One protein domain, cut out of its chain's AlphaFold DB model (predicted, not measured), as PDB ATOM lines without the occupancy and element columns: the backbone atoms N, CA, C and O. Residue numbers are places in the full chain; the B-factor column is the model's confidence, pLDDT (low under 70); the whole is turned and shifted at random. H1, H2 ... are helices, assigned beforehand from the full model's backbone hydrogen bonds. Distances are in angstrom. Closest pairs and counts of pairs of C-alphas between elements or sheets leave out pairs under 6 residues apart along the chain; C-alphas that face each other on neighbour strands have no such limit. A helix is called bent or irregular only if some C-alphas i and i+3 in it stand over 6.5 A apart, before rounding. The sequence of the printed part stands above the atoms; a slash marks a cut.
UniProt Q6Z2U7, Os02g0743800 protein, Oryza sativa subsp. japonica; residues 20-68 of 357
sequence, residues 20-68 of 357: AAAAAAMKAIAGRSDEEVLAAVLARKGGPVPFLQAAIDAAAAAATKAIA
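Overview. This is residues 20 to 68 of the 357 residues of the protein "Os02g0743800 protein" of Oryza sativa subsp. japonica (UniProt Q6Z2U7). Look for an open chain of three helices joined end to end: the long H3 makes a straight arm, H2 sits at the corner by its first end, and H1 turns off from H2 at the far side. The helices meet only near their ends, with no packed core between them, and most of H3, residues 55 to 67, sticks out freely, as do residues 20 to 27 of H1. The printed part has 49 residues with three named helices, in the order H1, H2, H3, and no named strand; its class is all helix. It is loose, with a radius of gyration of the C-alphas of 13.7 A, and only just elongated, its C-alphas spanning 39 by 26 by 16 A.

Arrangement. Start from the longest helix, H3, residues 48 to 67, and look at its first residue, Pro 48. There you meet H2, residues 34 to 44: the closest C-alphas of the two helices are those of Leu 42 and Pro 48, 5.7 A apart. H2 and H3 are close but not clearly touching, with 2 pairs of C-alphas within 8 A. Their lines are about perpendicular, at 89 degrees. Now move outward from H2 to H1, residues 20 to 29, where the closest C-alphas are those of Ile 29 and Val 37, 6.2 A apart. H1 and H2 are close but not clearly touching, with 1 pair of C-alphas within 8 A. They run opposite ways at a steep tilt of 47 degrees. H1 and H3 are apart. Along the backbones of H1, H2 and H3, every O i to N i+4 pair is within hydrogen-bond range.

Along the chain. Find C-alpha 48 at (203.663, 270.604, 356.294); from there H3 runs 28.6 A to C-alpha 67 at (225.389, 256.708, 343.858). Go back to C-alpha 34 at (211.185, 283.699, 355.944), where H2 begins; its 11 residues reach 15.4 A to C-alpha 44. H1 begins at C-alpha 20, at (209.322, 283.526, 333.558), and its 10 residues reach 14.2 A to C-alpha 29. No helix is bent.

Size, cuts and confidence. The two C-alphas farthest apart are those of Gly 31 and Ala 68, at 39.7 A, while the first and last printed C-alphas, those of Ala 20 and Ala 68, are 32.6 A apart. The printed part has no cut, and both links are tight: 4 residues between H1 and H2, and 3 between H2 and H3. In the B-factor column you will find a mean pLDDT of 71.6 for the printed part; 15 residues are under 70, namely 20 to 26, 28 to 32, 56, and 59 to 60.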
ATOM      1  N   ALA A  20     210.302 282.521 333.159       67.36
ATOM      2  CA  ALA A  20     209.322 283.526 333.558       67.36
ATOM      3  C   ALA A  20     208.589 283.156 334.857       67.36
ATOM      4  O   ALA A  20     208.299 284.032 335.677       67.36
ATOM      5  N   ALA A  21     208.308 281.871 335.071       56.15
ATOM      6  CA  ALA A  21     207.623 281.390 336.263       56.15
ATOM      7  C   ALA A  21     208.566 281.378 337.480       56.15
ATOM      8  O   ALA A  21     208.184 281.830 338.567       56.15
ATOM      9  N   ALA A  22     209.839 281.018 337.271       56.09
ATOM     10  CA  ALA A  22     210.888 281.156 338.281       56.09
ATOM     11  C   ALA A  22     211.119 282.628 338.672       56.09
ATOM     12  O   ALA A  22     211.149 282.956 339.861       56.09
ATOM     13  N   ALA A  23     211.191 283.538 337.694       63.86
ATOM     14  CA  ALA A  23     211.314 284.973 337.941       63.86
ATOM     15  C   ALA A  23     210.083 285.548 338.667       63.86
ATOM     16  O   ALA A  23     210.221 286.358 339.588       63.86
ATOM     17  N   ALA A  24     208.872 285.104 338.310       65.56
ATOM     18  CA  ALA A  24     207.644 285.491 338.999       65.56
ATOM     19  C   ALA A  24     207.620 284.991 340.451       65.56
ATOM     20  O   ALA A  24     207.214 285.735 341.347       65.56
ATOM     21  N   ALA A  25     208.095 283.767 340.702       59.79
ATOM     22  CA  ALA A  25     208.232 283.220 342.047       59.79
ATOM     23  C   ALA A  25     209.263 284.005 342.874       59.79
ATOM     24  O   ALA A  25     208.945 284.405 343.992       59.79
ATOM     25  N   MET A  26     210.442 284.311 342.318       62.68
ATOM     26  CA  MET A  26     211.442 285.147 342.995       62.68
ATOM     27  C   MET A  26     210.890 286.537 343.321       62.68
ATOM     28  O   MET A  26     211.027 287.004 344.448       62.68
ATOM     29  N   LYS A  27     210.186 287.175 342.377       70.47
ATOM     30  CA  LYS A  27     209.547 288.480 342.602       70.47
ATOM     31  C   LYS A  27     208.444 288.421 343.663       70.47
ATOM     32  O   LYS A  27     208.263 289.385 344.397       70.47
ATOM     33  N   ALA A  28     207.708 287.313 343.751       63.64
ATOM     34  CA  ALA A  28     206.671 287.119 344.762       63.64
ATOM     35  C   ALA A  28     207.238 286.861 346.170       63.64
ATOM     36  O   ALA A  28     206.537 287.101 347.152       63.64
ATOM     37  N   ILE A  29     208.474 286.363 346.260       64.06
ATOM     38  CA  ILE A  29     209.193 286.049 347.502       64.06
ATOM     39  C   ILE A  29     210.040 287.249 347.970       64.06
ATOM     40  O   ILE A  29     210.240 287.426 349.170       64.06
ATOM     41  N   ALA A  30     210.491 288.104 347.048       60.56
ATOM     42  CA  ALA A  30     211.281 289.294 347.351       60.56
ATOM     43  C   ALA A  30     210.554 290.234 348.334       60.56
ATOM     44  O   ALA A  30     209.457 290.720 348.060       60.56
ATOM     45  N   GLY A  31     211.186 290.499 349.481       69.20
ATOM     46  CA  GLY A  31     210.666 291.383 350.531       69.20
ATOM     47  C   GLY A  31     209.713 290.726 351.535       69.20
ATOM     48  O   GLY A  31     209.231 291.419 352.428       69.20
ATOM     49  N   ARG A  32     209.448 289.420 351.412       69.72
ATOM     50  CA  ARG A  32     208.685 288.650 352.406       69.72
ATOM     51  C   ARG A  32     209.590 288.127 353.514       69.72
ATOM     52  O   ARG A  32     210.770 287.873 353.282       69.72
ATOM     53  N   SER A  33     209.039 287.950 354.713       76.02
ATOM     54  CA  SER A  33     209.770 287.286 355.799       76.02
ATOM     55  C   SER A  33     209.936 285.789 355.510       76.02
ATOM     56  O   SER A  33     209.107 285.191 354.823       76.02
ATOM     57  N   ASP A  34     210.967 285.152 356.073       73.04
ATOM     58  CA  ASP A  34     211.185 283.699 355.944       73.04
ATOM     59  C   ASP A  34     209.926 282.888 356.322       73.04
ATOM     60  O   ASP A  34     209.623 281.856 355.718       73.04
ATOM     61  N   GLU A  35     209.144 283.391 357.281       74.17
ATOM     62  CA  GLU A  35     207.877 282.805 357.720       74.17
ATOM     63  C   GLU A  35     206.778 282.895 356.646       74.17
ATOM     64  O   GLU A  35     206.085 281.911 356.383       74.17
ATOM     65  N   GLU A  36     206.645 284.040 355.970       73.41
ATOM     66  CA  GLU A  36     205.686 284.230 354.873       73.41
ATOM     67  C   GLU A  36     206.038 283.383 353.645       73.41
ATOM     68  O   GLU A  36     205.152 282.854 352.964       73.41
ATOM     69  N   VAL A  37     207.336 283.234 353.366       74.32
ATOM     70  CA  VAL A  37     207.835 282.376 352.288       74.32
ATOM     71  C   VAL A  37     207.526 280.918 352.603       74.32
ATOM     72  O   VAL A  37     206.946 280.220 351.767       74.32
ATOM     73  N   LEU A  38     207.823 280.466 353.825       73.38
ATOM     74  CA  LEU A  38     207.515 279.107 354.256       73.38
ATOM     75  C   LEU A  38     206.007 278.839 354.224       73.38
ATOM     76  O   LEU A  38     205.584 277.817 353.685       73.38
ATOM     77  N   ALA A  39     205.177 279.762 354.713       74.99
ATOM     78  CA  ALA A  39     203.722 279.629 354.664       74.99
ATOM     79  C   ALA A  39     203.201 279.501 353.221       74.99
ATOM     80  O   ALA A  39     202.356 278.646 352.941       74.99
ATOM     81  N   ALA A  40     203.734 280.292 352.281       74.76
ATOM     82  CA  ALA A  40     203.376 280.205 350.866       74.76
ATOM     83  C   ALA A  40     203.811 278.874 350.226       74.76
ATOM     84  O   ALA A  40     203.053 278.275 349.455       74.76
ATOM     85  N   VAL A  41     205.004 278.379 350.571       71.70
ATOM     86  CA  VAL A  41     205.507 277.072 350.121       71.70
ATOM     87  C   VAL A  41     204.636 275.942 350.669       71.70
ATOM     88  O   VAL A  41     204.215 275.070 349.904       71.70
ATOM     89  N   LEU A  42     204.302 275.981 351.960       75.95
ATOM     90  CA  LEU A  42     203.428 274.999 352.599       75.95
ATOM     91  C   LEU A  42     202.032 275.004 351.973       75.95
ATOM     92  O   LEU A  42     201.511 273.936 351.665       75.95
ATOM     93  N   ALA A  43     201.450 276.177 351.712       75.74
ATOM     94  CA  ALA A  43     200.152 276.286 351.048       75.74
ATOM     95  C   ALA A  43     200.167 275.652 349.645       75.74
ATOM     96  O   ALA A  43     199.266 274.886 349.305       75.74
ATOM     97  N   ARG A  44     201.221 275.898 348.852       75.66
ATOM     98  CA  ARG A  44     201.403 275.275 347.526       75.66
ATOM     99  C   ARG A  44     201.616 273.764 347.593       75.66
ATOM    100  O   ARG A  44     201.193 273.049 346.690       75.66
ATOM    101  N   LYS A  45     202.290 273.276 348.635       72.15
ATOM    102  CA  LYS A  45     202.641 271.858 348.802       72.15
ATOM    103  C   LYS A  45     201.605 271.065 349.605       72.15
ATOM    104  O   LYS A  45     201.863 269.913 349.918       72.15
ATOM    105  N   GLY A  46     200.431 271.631 349.900       80.94
ATOM    106  CA  GLY A  46     199.339 270.920 350.581       80.94
ATOM    107  C   GLY A  46     199.517 270.784 352.098       80.94
ATOM    108  O   GLY A  46     198.894 269.927 352.722       80.94
ATOM    109  N   GLY A  47     200.362 271.621 352.698       78.85
ATOM    110  CA  GLY A  47     200.654 271.650 354.127       78.85
ATOM    111  C   GLY A  47     202.028 271.070 354.494       78.85
ATOM    112  O   GLY A  47     202.808 270.675 353.626       78.85
ATOM    113  N   PRO A  48     202.349 271.020 355.798       75.34
ATOM    114  CA  PRO A  48     203.663 270.604 356.294       75.34
ATOM    115  C   PRO A  48     203.977 269.129 356.045       75.34
ATOM    116  O   PRO A  48     205.113 268.797 355.716       75.34
ATOM    117  N   VAL A  49     202.989 268.235 356.162       76.87
ATOM    118  CA  VAL A  49     203.220 266.789 356.003       76.87
ATOM    119  C   VAL A  49     203.577 266.422 354.557       76.87
ATOM    120  O   VAL A  49     204.618 265.792 354.366       76.87
ATOM    121  N   PRO A  50     202.815 266.834 353.521       79.71
ATOM    122  CA  PRO A  50     203.187 266.493 352.150       79.71
ATOM    123  C   PRO A  50     204.451 267.227 351.681       79.71
ATOM    124  O   PRO A  50     205.207 266.674 350.886       79.71
ATOM    125  N   PHE A  51     204.734 268.428 352.208       74.80
ATOM    126  CA  PHE A  51     206.011 269.112 351.985       74.80
ATOM    127  C   PHE A  51     207.200 268.288 352.498       74.80
ATOM    128  O   PHE A  51     208.144 268.046 351.747       74.80
ATOM    129  N   LEU A  52     207.133 267.816 353.749       73.74
ATOM    130  CA  LEU A  52     208.178 266.979 354.341       73.74
ATOM    131  C   LEU A  52     208.346 265.659 353.582       73.74
ATOM    132  O   LEU A  52     209.476 265.262 353.311       73.74
ATOM    133  N   GLN A  53     207.248 265.005 353.187       75.03
ATOM    134  CA  GLN A  53     207.314 263.772 352.398       75.03
ATOM    135  C   GLN A  53     207.989 264.006 351.039       75.03
ATOM    136  O   GLN A  53     208.912 263.279 350.684       75.03
ATOM    137  N   ALA A  54     207.603 265.062 350.317       75.38
ATOM    138  CA  ALA A  54     208.219 265.406 349.038       75.38
ATOM    139  C   ALA A  54     209.713 265.743 349.180       75.38
ATOM    140  O   ALA A  54     210.509 265.383 348.314       75.38
ATOM    141  N   ALA A  55     210.108 266.405 350.273       70.80
ATOM    142  CA  ALA A  55     211.513 266.677 350.568       70.80
ATOM    143  C   ALA A  55     212.304 265.384 350.831       70.80
ATOM    144  O   ALA A  55     213.416 265.233 350.325       70.80
ATOM    145  N   ILE A  56     211.722 264.430 351.569       68.17
ATOM    146  CA  ILE A  56     212.316 263.105 351.807       68.17
ATOM    147  C   ILE A  56     212.472 262.338 350.487       68.17
ATOM    148  O   ILE A  56     213.555 261.821 350.214       68.17
ATOM    149  N   ASP A  57     211.431 262.302 349.653       74.38
ATOM    150  CA  ASP A  57     211.448 261.587 348.373       74.38
ATOM    151  C   ASP A  57     212.478 262.193 347.406       74.38
ATOM    152  O   ASP A  57     213.245 261.468 346.768       74.38
ATOM    153  N   ALA A  58     212.561 263.527 347.341       73.13
ATOM    154  CA  ALA A  58     213.561 264.233 346.543       73.13
ATOM    155  C   ALA A  58     214.989 263.959 347.039       73.13
ATOM    156  O   ALA A  58     215.879 263.683 346.231       73.13
ATOM    157  N   ALA A  59     215.209 263.970 348.357       68.28
ATOM    158  CA  ALA A  59     216.502 263.637 348.947       68.28
ATOM    159  C   ALA A  59     216.903 262.178 348.663       68.28
ATOM    160  O   ALA A  59     218.054 261.913 348.312       68.28
ATOM    161  N   ALA A  60     215.959 261.235 348.748       68.21
ATOM    162  CA  ALA A  60     216.186 259.828 348.418       68.21
ATOM    163  C   ALA A  60     216.508 259.628 346.926       68.21
ATOM    164  O   ALA A  60     217.444 258.898 346.584       68.21
ATOM    165  N   ALA A  61     215.791 260.314 346.031       73.09
ATOM    166  CA  ALA A  61     216.057 260.284 344.595       73.09
ATOM    167  C   ALA A  61     217.428 260.893 344.255       73.09
ATOM    168  O   ALA A  61     218.183 260.316 343.470       73.09
ATOM    169  N   ALA A  62     217.786 262.017 344.882       73.34
ATOM    170  CA  ALA A  62     219.091 262.652 344.720       73.34
ATOM    171  C   ALA A  62     220.229 261.749 345.223       73.34
ATOM    172  O   ALA A  62     221.226 261.589 344.522       73.34
ATOM    173  N   ALA A  63     220.064 261.103 346.382       71.28
ATOM    174  CA  ALA A  63     221.031 260.139 346.907       71.28
ATOM    175  C   ALA A  63     221.197 258.930 345.972       71.28
ATOM    176  O   ALA A  63     222.321 258.548 345.658       71.28
ATOM    177  N   THR A  64     220.090 258.380 345.465       74.92
ATOM    178  CA  THR A  64     220.107 257.265 344.504       74.92
ATOM    179  C   THR A  64     220.841 257.660 343.223       74.92
ATOM    180  O   THR A  64     221.722 256.937 342.763       74.92
ATOM    181  N   LYS A  65     220.546 258.847 342.675       77.41
ATOM    182  CA  LYS A  65     221.221 259.381 341.485       77.41
ATOM    183  C   LYS A  65     222.710 259.648 341.729       77.41
ATOM    184  O   LYS A  65     223.511 259.414 340.835       77.41
ATOM    185  N   ALA A  66     223.079 260.124 342.918       73.24
ATOM    186  CA  ALA A  66     224.466 260.418 343.275       73.24
ATOM    187  C   ALA A  66     225.335 259.160 343.435       73.24
ATOM    188  O   ALA A  66     226.556 259.259 343.344       73.24
ATOM    189  N   ILE A  67     224.718 258.005 343.699       78.75
ATOM    190  CA  ILE A  67     225.389 256.708 343.858       78.75
ATOM    191  C   ILE A  67     225.343 255.897 342.549       78.75
ATOM    192  O   ILE A  67     226.233 255.092 342.290       78.75
ATOM    193  N   ALA A  68     224.338 256.116 341.696       79.01
ATOM    194  CA  ALA A  68     224.165 255.384 340.443       79.01
ATOM    195  C   ALA A  68     225.390 255.495 339.514       79.01
ATOM    196  O   ALA A  68     225.804 256.587 339.134       79.01
TER     197      ALA A  68